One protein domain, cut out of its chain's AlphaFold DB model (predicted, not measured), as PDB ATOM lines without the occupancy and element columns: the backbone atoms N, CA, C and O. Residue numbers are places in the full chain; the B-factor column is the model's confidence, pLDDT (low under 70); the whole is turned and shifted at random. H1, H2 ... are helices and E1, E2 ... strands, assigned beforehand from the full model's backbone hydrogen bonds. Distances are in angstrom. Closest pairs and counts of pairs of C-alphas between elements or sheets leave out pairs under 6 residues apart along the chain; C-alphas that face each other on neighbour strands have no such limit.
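This is residues 2 to 28 and 66 to 90 of the 90 residues of an uncharacterized protein of marine sediment metagenome (UniProt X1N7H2). A small parallel sheet of three strands has the longer helix, H2, over one of its faces, running along the strands, while the short helix H1 lies beyond edge strand E2, toward the opposite face. The sheet's order is E2, E1, E3. The printed part has 52 residues, with E1, H1, E2, H2 and E3 along the chain, of mixed class. It is compact, with a radius of gyration of the C-alphas of 10.7 A and spans of 27 by 26 by 15 A.

In the sheet the inner strand E1, residues 3 to 8, is parallel to both edge strands. With E3, residues 82 to 86, it makes 27 degrees; N 6 and O 84 are 2.9 A apart, within hydrogen-bond range. With E2, residues 23 to 26, it makes 38 degrees; N 26 and O 7 are 2.8 A apart, within that range. H2, residues 66 to 76, is on the sheet at a height of 9.7 A, over E1; at 27 degrees to E1 on the local plane, it only just runs along the strands. Its closest C-alphas to E2 are Phe 69 and Val 26, 7.0 A apart. H1, residues 15 to 20, is on the opposite face, over none of the strands; the closest C-alphas of H1 and E2, Ala 18 and Thr 24, are 6.9 A apart. E1, H1 and E2 form a strand-helix-strand unit, two parallel neighbour strands joined through a helix, with a right-handed crossover. H1 and H2 are apart. In H1 and H2 every O i to N i+4 pair is within hydrogen-bond range.

E1 spans 17.0 A from C-alpha 3 at (505.557, 366.405, 390.485). H2 spans 15.5 A, E3 13.2 A, E2 9.9 A and H1 8.6 A. E3 ends at C-alpha 86, (499.000, 355.121, 390.791).

The C-alphas farthest apart, Glu 79 and Arg 90, are 29.1 A from each other. Residues 29 to 65 are not printed; C-alphas 28 and 66 are 11.8 A apart across this cut. Of the links printed whole, H1 to E2 and H2 to E3 are tight and E1 to H1 is short. No printed residue has pLDDT under 70.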
ATOM      1  N   ALA A   2     508.684 370.004 390.247       93.69
ATOM      2  CA  ALA A   2     507.245 369.839 390.101       93.69
ATOM      3  C   ALA A   2     506.920 368.364 389.834       93.69
ATOM      4  O   ALA A   2     507.468 367.768 388.909       93.69
ATOM      5  N   ILE A   3     506.034 367.782 390.644       97.75
ATOM      6  CA  ILE A   3     505.557 366.405 390.485       97.75
ATOM      7  C   ILE A   3     504.094 366.441 390.061       97.75
ATOM      8  O   ILE A   3     503.295 367.153 390.671       97.75
ATOM      9  N   LYS A   4     503.742 365.669 389.031       98.25
ATOM     10  CA  LYS A   4     502.351 365.454 388.609       98.25
ATOM     11  C   LYS A   4     501.869 364.080 389.047       98.25
ATOM     12  O   LYS A   4     502.648 363.126 389.089       98.25
ATOM     13  N   VAL A   5     500.580 363.990 389.359       98.56
ATOM     14  CA  VAL A   5     499.927 362.738 389.743       98.56
ATOM     15  C   VAL A   5     499.056 362.267 388.590       98.56
ATOM     16  O   VAL A   5     498.256 363.035 388.049       98.56
ATOM     17  N   VAL A   6     499.228 361.003 388.224       98.75
ATOM     18  CA  VAL A   6     498.406 360.310 387.238       98.75
ATOM     19  C   VAL A   6     497.732 359.121 387.913       98.75
ATOM     20  O   VAL A   6     498.321 358.444 388.755       98.75
ATOM     21  N   THR A   7     496.486 358.870 387.539       98.62
ATOM     22  CA  THR A   7     495.772 357.642 387.880       98.62
ATOM     23  C   THR A   7     494.932 357.179 386.695       98.62
ATOM     24  O   THR A   7     494.982 357.787 385.624       98.62
ATOM     25  N   ASP A   8     494.198 356.090 386.859       98.38
ATOM     26  CA  ASP A   8     493.230 355.604 385.882       98.38
ATOM     27  C   ASP A   8     491.795 355.742 386.410       98.38
ATOM     28  O   ASP A   8     491.584 356.031 387.591       98.38
ATOM     29  N   SER A   9     490.794 355.607 385.538       97.69
ATOM     30  CA  SER A   9     489.397 355.820 385.944       97.69
ATOM     31  C   SER A   9     488.895 354.813 386.986       97.69
ATOM     32  O   SER A   9     487.954 355.132 387.706       97.69
ATOM     33  N   GLY A  10     489.579 353.677 387.177       96.31
ATOM     34  CA  GLY A  10     489.277 352.704 388.228       96.31
ATOM     35  C   GLY A  10     489.557 353.207 389.648       96.31
ATOM     36  O   GLY A  10     489.198 352.538 390.613       96.31
ATOM     37  N   ALA A  11     490.179 354.380 389.805       97.25
ATOM     38  CA  ALA A  11     490.305 355.058 391.095       97.25
ATOM     39  C   ALA A  11     488.990 355.695 391.585       97.25
ATOM     40  O   ALA A  11     488.929 356.138 392.731       97.25
ATOM     41  N   ASP A  12     487.970 355.791 390.724       95.25
ATOM     42  CA  ASP A  12     486.642 356.327 391.038       95.25
ATOM     43  C   ASP A  12     486.639 357.732 391.673       95.25
ATOM     44  O   ASP A  12     485.719 358.120 392.394       95.25
ATOM     45  N   LEU A  13     487.643 358.555 391.356       96.56
ATOM     46  CA  LEU A  13     487.708 359.931 391.846       96.56
ATOM     47  C   LEU A  13     486.580 360.789 391.243       96.56
ATOM     48  O   LEU A  13     486.393 360.770 390.020       96.56
ATOM     49  N   PRO A  14     485.878 361.607 392.054       95.75
ATOM     50  CA  PRO A  14     485.003 362.649 391.531       95.75
ATOM     51  C   PRO A  14     485.781 363.598 390.615       95.75
ATOM     52  O   PRO A  14     486.881 364.034 390.961       95.75
ATOM     53  N   ALA A  15     485.202 363.952 389.466       94.12
ATOM     54  CA  ALA A  15     485.870 364.787 388.464       94.12
ATOM     55  C   ALA A  15     486.326 366.139 389.037       94.12
ATOM     56  O   ALA A  15     487.439 366.579 388.760       94.12
ATOM     57  N   GLN A  16     485.506 366.749 389.899       97.12
ATOM     58  CA  GLN A  16     485.823 368.019 390.554       97.12
ATOM     59  C   GLN A  16     487.048 367.887 391.463       97.12
ATOM     60  O   GLN A  16     487.926 368.738 391.439       97.12
ATOM     61  N   LEU A  17     487.152 366.785 392.210       97.94
ATOM     62  CA  LEU A  17     488.288 366.547 393.097       97.94
ATOM     63  C   LEU A  17     489.581 366.319 392.303       97.94
ATOM     64  O   LEU A  17     490.640 366.815 392.684       97.94
ATOM     65  N   ALA A  18     489.502 365.575 391.196       98.00
ATOM     66  CA  ALA A  18     490.645 365.373 390.312       98.00
ATOM     67  C   ALA A  18     491.121 366.702 389.699       98.00
ATOM     68  O   ALA A  18     492.324 366.965 389.672       98.00
ATOM     69  N   GLU A  19     490.192 367.561 389.272       97.69
ATOM     70  CA  GLU A  19     490.494 368.893 388.741       97.69
ATOM     71  C   GLU A  19     491.117 369.811 389.805       97.69
ATOM     72  O   GLU A  19     492.194 370.363 389.578       97.69
ATOM     73  N   GLU A  20     490.497 369.915 390.985       98.25
ATOM     74  CA  GLU A  20     490.973 370.738 392.107       98.25
ATOM     75  C   GLU A  20     492.394 370.366 392.551       98.25
ATOM     76  O   GLU A  20     493.200 371.238 392.881       98.25
ATOM     77  N   LEU A  21     492.721 369.071 392.540       97.81
ATOM     78  CA  LEU A  21     494.034 368.557 392.934       97.81
ATOM     79  C   LEU A  21     495.032 368.462 391.768       97.81
ATOM     80  O   LEU A  21     496.191 368.103 391.987       97.81
ATOM     81  N   GLY A  22     494.615 368.764 390.534       97.31
ATOM     82  CA  GLY A  22     495.456 368.633 389.342       97.31
ATOM     83  C   GLY A  22     495.874 367.188 389.031       97.31
ATOM     84  O   GLY A  22     496.961 366.964 388.488       97.31
ATOM     85  N   ILE A  23     495.038 366.211 389.391       98.56
ATOM     86  CA  ILE A  23     495.245 364.786 389.118       98.56
ATOM     87  C   ILE A  23     494.775 364.490 387.696       98.56
ATOM     88  O   ILE A  23     493.630 364.745 387.332       98.56
ATOM     89  N   THR A  24     495.658 363.915 386.881       98.44
ATOM     90  CA  THR A  24     495.291 363.480 385.529       98.44
ATOM     91  C   THR A  24     494.760 362.051 385.565       98.44
ATOM     92  O   THR A  24     495.433 361.156 386.072       98.44
ATOM     93  N   VAL A  25     493.570 361.829 385.009       98.56
ATOM     94  CA  VAL A  25     492.922 360.510 384.954       98.56
ATOM     95  C   VAL A  25     492.995 359.959 383.528       98.56
ATOM     96  O   VAL A  25     492.563 360.621 382.585       98.56
ATOM     97  N   VAL A  26     493.540 358.752 383.370       98.62
ATOM     98  CA  VAL A  26     493.551 358.001 382.104       98.62
ATOM     99  C   VAL A  26     492.344 357.055 382.078       98.62
ATOM    100  O   VAL A  26     492.234 356.199 382.954       98.62
ATOM    101  N   PRO A  27     491.416 357.182 381.117       98.31
ATOM    102  CA  PRO A  27     490.191 356.392 381.139       98.31
ATOM    103  C   PRO A  27     490.453 354.924 380.790       98.31
ATOM    104  O   PRO A  27     491.156 354.630 379.821       98.31
ATOM    105  N   LEU A  28     489.841 354.005 381.543       98.25
ATOM    106  CA  LEU A  28     489.650 352.624 381.096       98.25
ATOM    107  C   LEU A  28     488.642 352.592 379.942       98.25
ATOM    108  O   LEU A  28     487.938 353.567 379.668       98.25
ATOM    109  N   PRO A  66     499.227 351.126 376.215       98.06
ATOM    110  CA  PRO A  66     500.496 351.797 376.495       98.06
ATOM    111  C   PRO A  66     500.607 353.188 375.850       98.06
ATOM    112  O   PRO A  66     501.248 354.069 376.420       98.06
ATOM    113  N   GLN A  67     499.973 353.394 374.688       98.50
ATOM    114  CA  GLN A  67     499.970 354.682 373.993       98.50
ATOM    115  C   GLN A  67     499.148 355.736 374.745       98.50
ATOM    116  O   GLN A  67     499.615 356.863 374.875       98.50
ATOM    117  N   ASP A  68     497.995 355.363 375.313       98.38
ATOM    118  CA  ASP A  68     497.151 356.279 376.100       98.38
ATOM    119  C   ASP A  68     497.944 356.904 377.259       98.38
ATOM    120  O   ASP A  68     497.905 358.113 377.496       98.38
ATOM    121  N   PHE A  69     498.741 356.082 377.946       98.56
ATOM    122  CA  PHE A  69     499.649 356.555 378.986       98.56
ATOM    123  C   PHE A  69     500.812 357.377 378.426       98.56
ATOM    124  O   PHE A  69     501.140 358.425 378.982       98.56
ATOM    125  N   ALA A  70     501.438 356.929 377.333       98.50
ATOM    126  CA  ALA A  70     502.565 357.631 376.722       98.50
ATOM    127  C   ALA A  70     502.195 359.064 376.303       98.50
ATOM    128  O   ALA A  70     502.960 359.989 376.581       98.50
ATOM    129  N   ASP A  71     501.016 359.260 375.714       98.56
ATOM    130  CA  ASP A  71     500.520 360.573 375.292       98.56
ATOM    131  C   ASP A  71     500.317 361.511 376.491       98.56
ATOM    132  O   ASP A  71     500.735 362.676 376.470       98.56
ATOM    133  N   VAL A  72     499.734 360.997 377.580       98.44
ATOM    134  CA  VAL A  72     499.552 361.746 378.831       98.44
ATOM    135  C   VAL A  72     500.895 362.110 379.456       98.44
ATOM    136  O   VAL A  72     501.126 363.275 379.793       98.44
ATOM    137  N   TYR A  73     501.819 361.158 379.561       98.56
ATOM    138  CA  TYR A  73     503.140 361.409 380.133       98.56
ATOM    139  C   TYR A  73     503.956 362.389 379.291       98.56
ATOM    140  O   TYR A  73     504.606 363.271 379.849       98.56
ATOM    141  N   GLN A  74     503.896 362.292 377.962       98.25
ATOM    142  CA  GLN A  74     504.584 363.215 377.060       98.25
ATOM    143  C   GLN A  74     504.026 364.640 377.159       98.25
ATOM    144  O   GLN A  74     504.764 365.612 376.989       98.25
ATOM    145  N   LYS A  75     502.727 364.791 377.423       98.12
ATOM    146  CA  LYS A  75     502.130 366.100 377.681       98.12
ATOM    147  C   LYS A  75     502.616 366.673 379.014       98.12
ATOM    148  O   LYS A  75     503.066 367.816 379.040       98.12
ATOM    149  N   LEU A  76     502.551 365.887 380.090       97.94
ATOM    150  CA  LEU A  76     502.900 366.328 381.446       97.94
ATOM    151  C   LEU A  76     504.402 366.582 381.628       97.94
ATOM    152  O   LEU A  76     504.781 367.493 382.357       97.94
ATOM    153  N   SER A  77     505.266 365.839 380.935       97.06
ATOM    154  CA  SER A  77     506.725 366.005 381.023       97.06
ATOM    155  C   SER A  77     507.231 367.356 380.508       97.06
ATOM    156  O   SER A  77     508.364 367.735 380.792       97.06
ATOM    157  N   LYS A  78     506.400 368.117 379.787       97.19
ATOM    158  CA  LYS A  78     506.720 369.490 379.360       97.19
ATOM    159  C   LYS A  78     506.694 370.496 380.514       97.19
ATOM    160  O   LYS A  78     507.260 371.576 380.378       97.19
ATOM    161  N   GLU A  79     506.026 370.161 381.617       94.62
ATOM    162  CA  GLU A  79     505.780 371.054 382.757       94.62
ATOM    163  C   GLU A  79     506.121 370.429 384.122       94.62
ATOM    164  O   GLU A  79     505.983 371.088 385.153       94.62
ATOM    165  N   ALA A  80     506.564 369.168 384.145       96.88
ATOM    166  CA  ALA A  80     506.842 368.413 385.361       96.88
ATOM    167  C   ALA A  80     508.225 367.757 385.322       96.88
ATOM    168  O   ALA A  80     508.636 367.201 384.306       96.88
ATOM    169  N   ASP A  81     508.902 367.760 386.468       97.50
ATOM    170  CA  ASP A  81     510.188 367.088 386.671       97.50
ATOM    171  C   ASP A  81     510.010 365.583 386.955       97.50
ATOM    172  O   ASP A  81     510.958 364.806 386.854       97.50
ATOM    173  N   GLY A  82     508.797 365.157 387.326       97.81
ATOM    174  CA  GLY A  82     508.473 363.759 387.595       97.81
ATOM    175  C   GLY A  82     506.972 363.477 387.617       97.81
ATOM    176  O   GLY A  82     506.147 364.376 387.796       97.81
ATOM    177  N   ILE A  83     506.625 362.201 387.441       98.56
ATOM    178  CA  ILE A  83     505.246 361.704 387.438       98.56
ATOM    179  C   ILE A  83     505.137 360.559 388.445       98.56
ATOM    180  O   ILE A  83     505.918 359.608 388.394       98.56
ATOM    181  N   ILE A  84     504.158 360.645 389.345       98.56
ATOM    182  CA  ILE A  84     503.726 359.528 390.188       98.56
ATOM    183  C   ILE A  84     502.443 358.978 389.574       98.56
ATOM    184  O   ILE A  84     501.437 359.683 389.525       98.56
ATOM    185  N   SER A  85     502.492 357.733 389.104       98.44
ATOM    186  CA  SER A  85     501.359 357.074 388.453       98.44
ATOM    187  C   SER A  85     500.845 355.923 389.317       98.44
ATOM    188  O   SER A  85     501.577 354.961 389.558       98.44
ATOM    189  N   ILE A  86     499.622 356.053 389.836       98.38
ATOM    190  CA  ILE A  86     499.000 355.121 390.791       98.38
ATOM    191  C   ILE A  86     497.802 354.462 390.116       98.38
ATOM    192  O   ILE A  86     496.908 355.162 389.646       98.38
ATOM    193  N   HIS A  87     497.775 353.133 390.100       98.19
ATOM    194  CA  HIS A  87     496.807 352.363 389.323       98.19
ATOM    195  C   HIS A  87     496.124 351.282 390.146       98.19
ATOM    196  O   HIS A  87     496.627 350.877 391.200       98.19
ATOM    197  N   ILE A  88     494.990 350.808 389.632       96.69
ATOM    198  CA  ILE A  88     494.295 349.625 390.141       96.69
ATOM    199  C   ILE A  88     495.236 348.408 390.228       96.69
ATOM    200  O   ILE A  88     496.269 348.339 389.554       96.69
ATOM    201  N   SER A  89     494.897 347.448 391.097       95.50
ATOM    202  CA  SER A  89     495.673 346.210 391.260       95.50
ATOM    203  C   SER A  89     495.914 345.507 389.923       95.50
ATOM    204  O   SER A  89     495.049 345.501 389.048       95.50
ATOM    205  N   ARG A  90     497.079 344.858 389.824       81.56
ATOM    206  CA  ARG A  90     497.340 343.830 388.809       81.56
ATOM    207  C   ARG A  90     496.418 342.632 388.972       81.56
ATOM    208  O   ARG A  90     496.029 342.361 390.134       81.56
TER     209      ARG A  90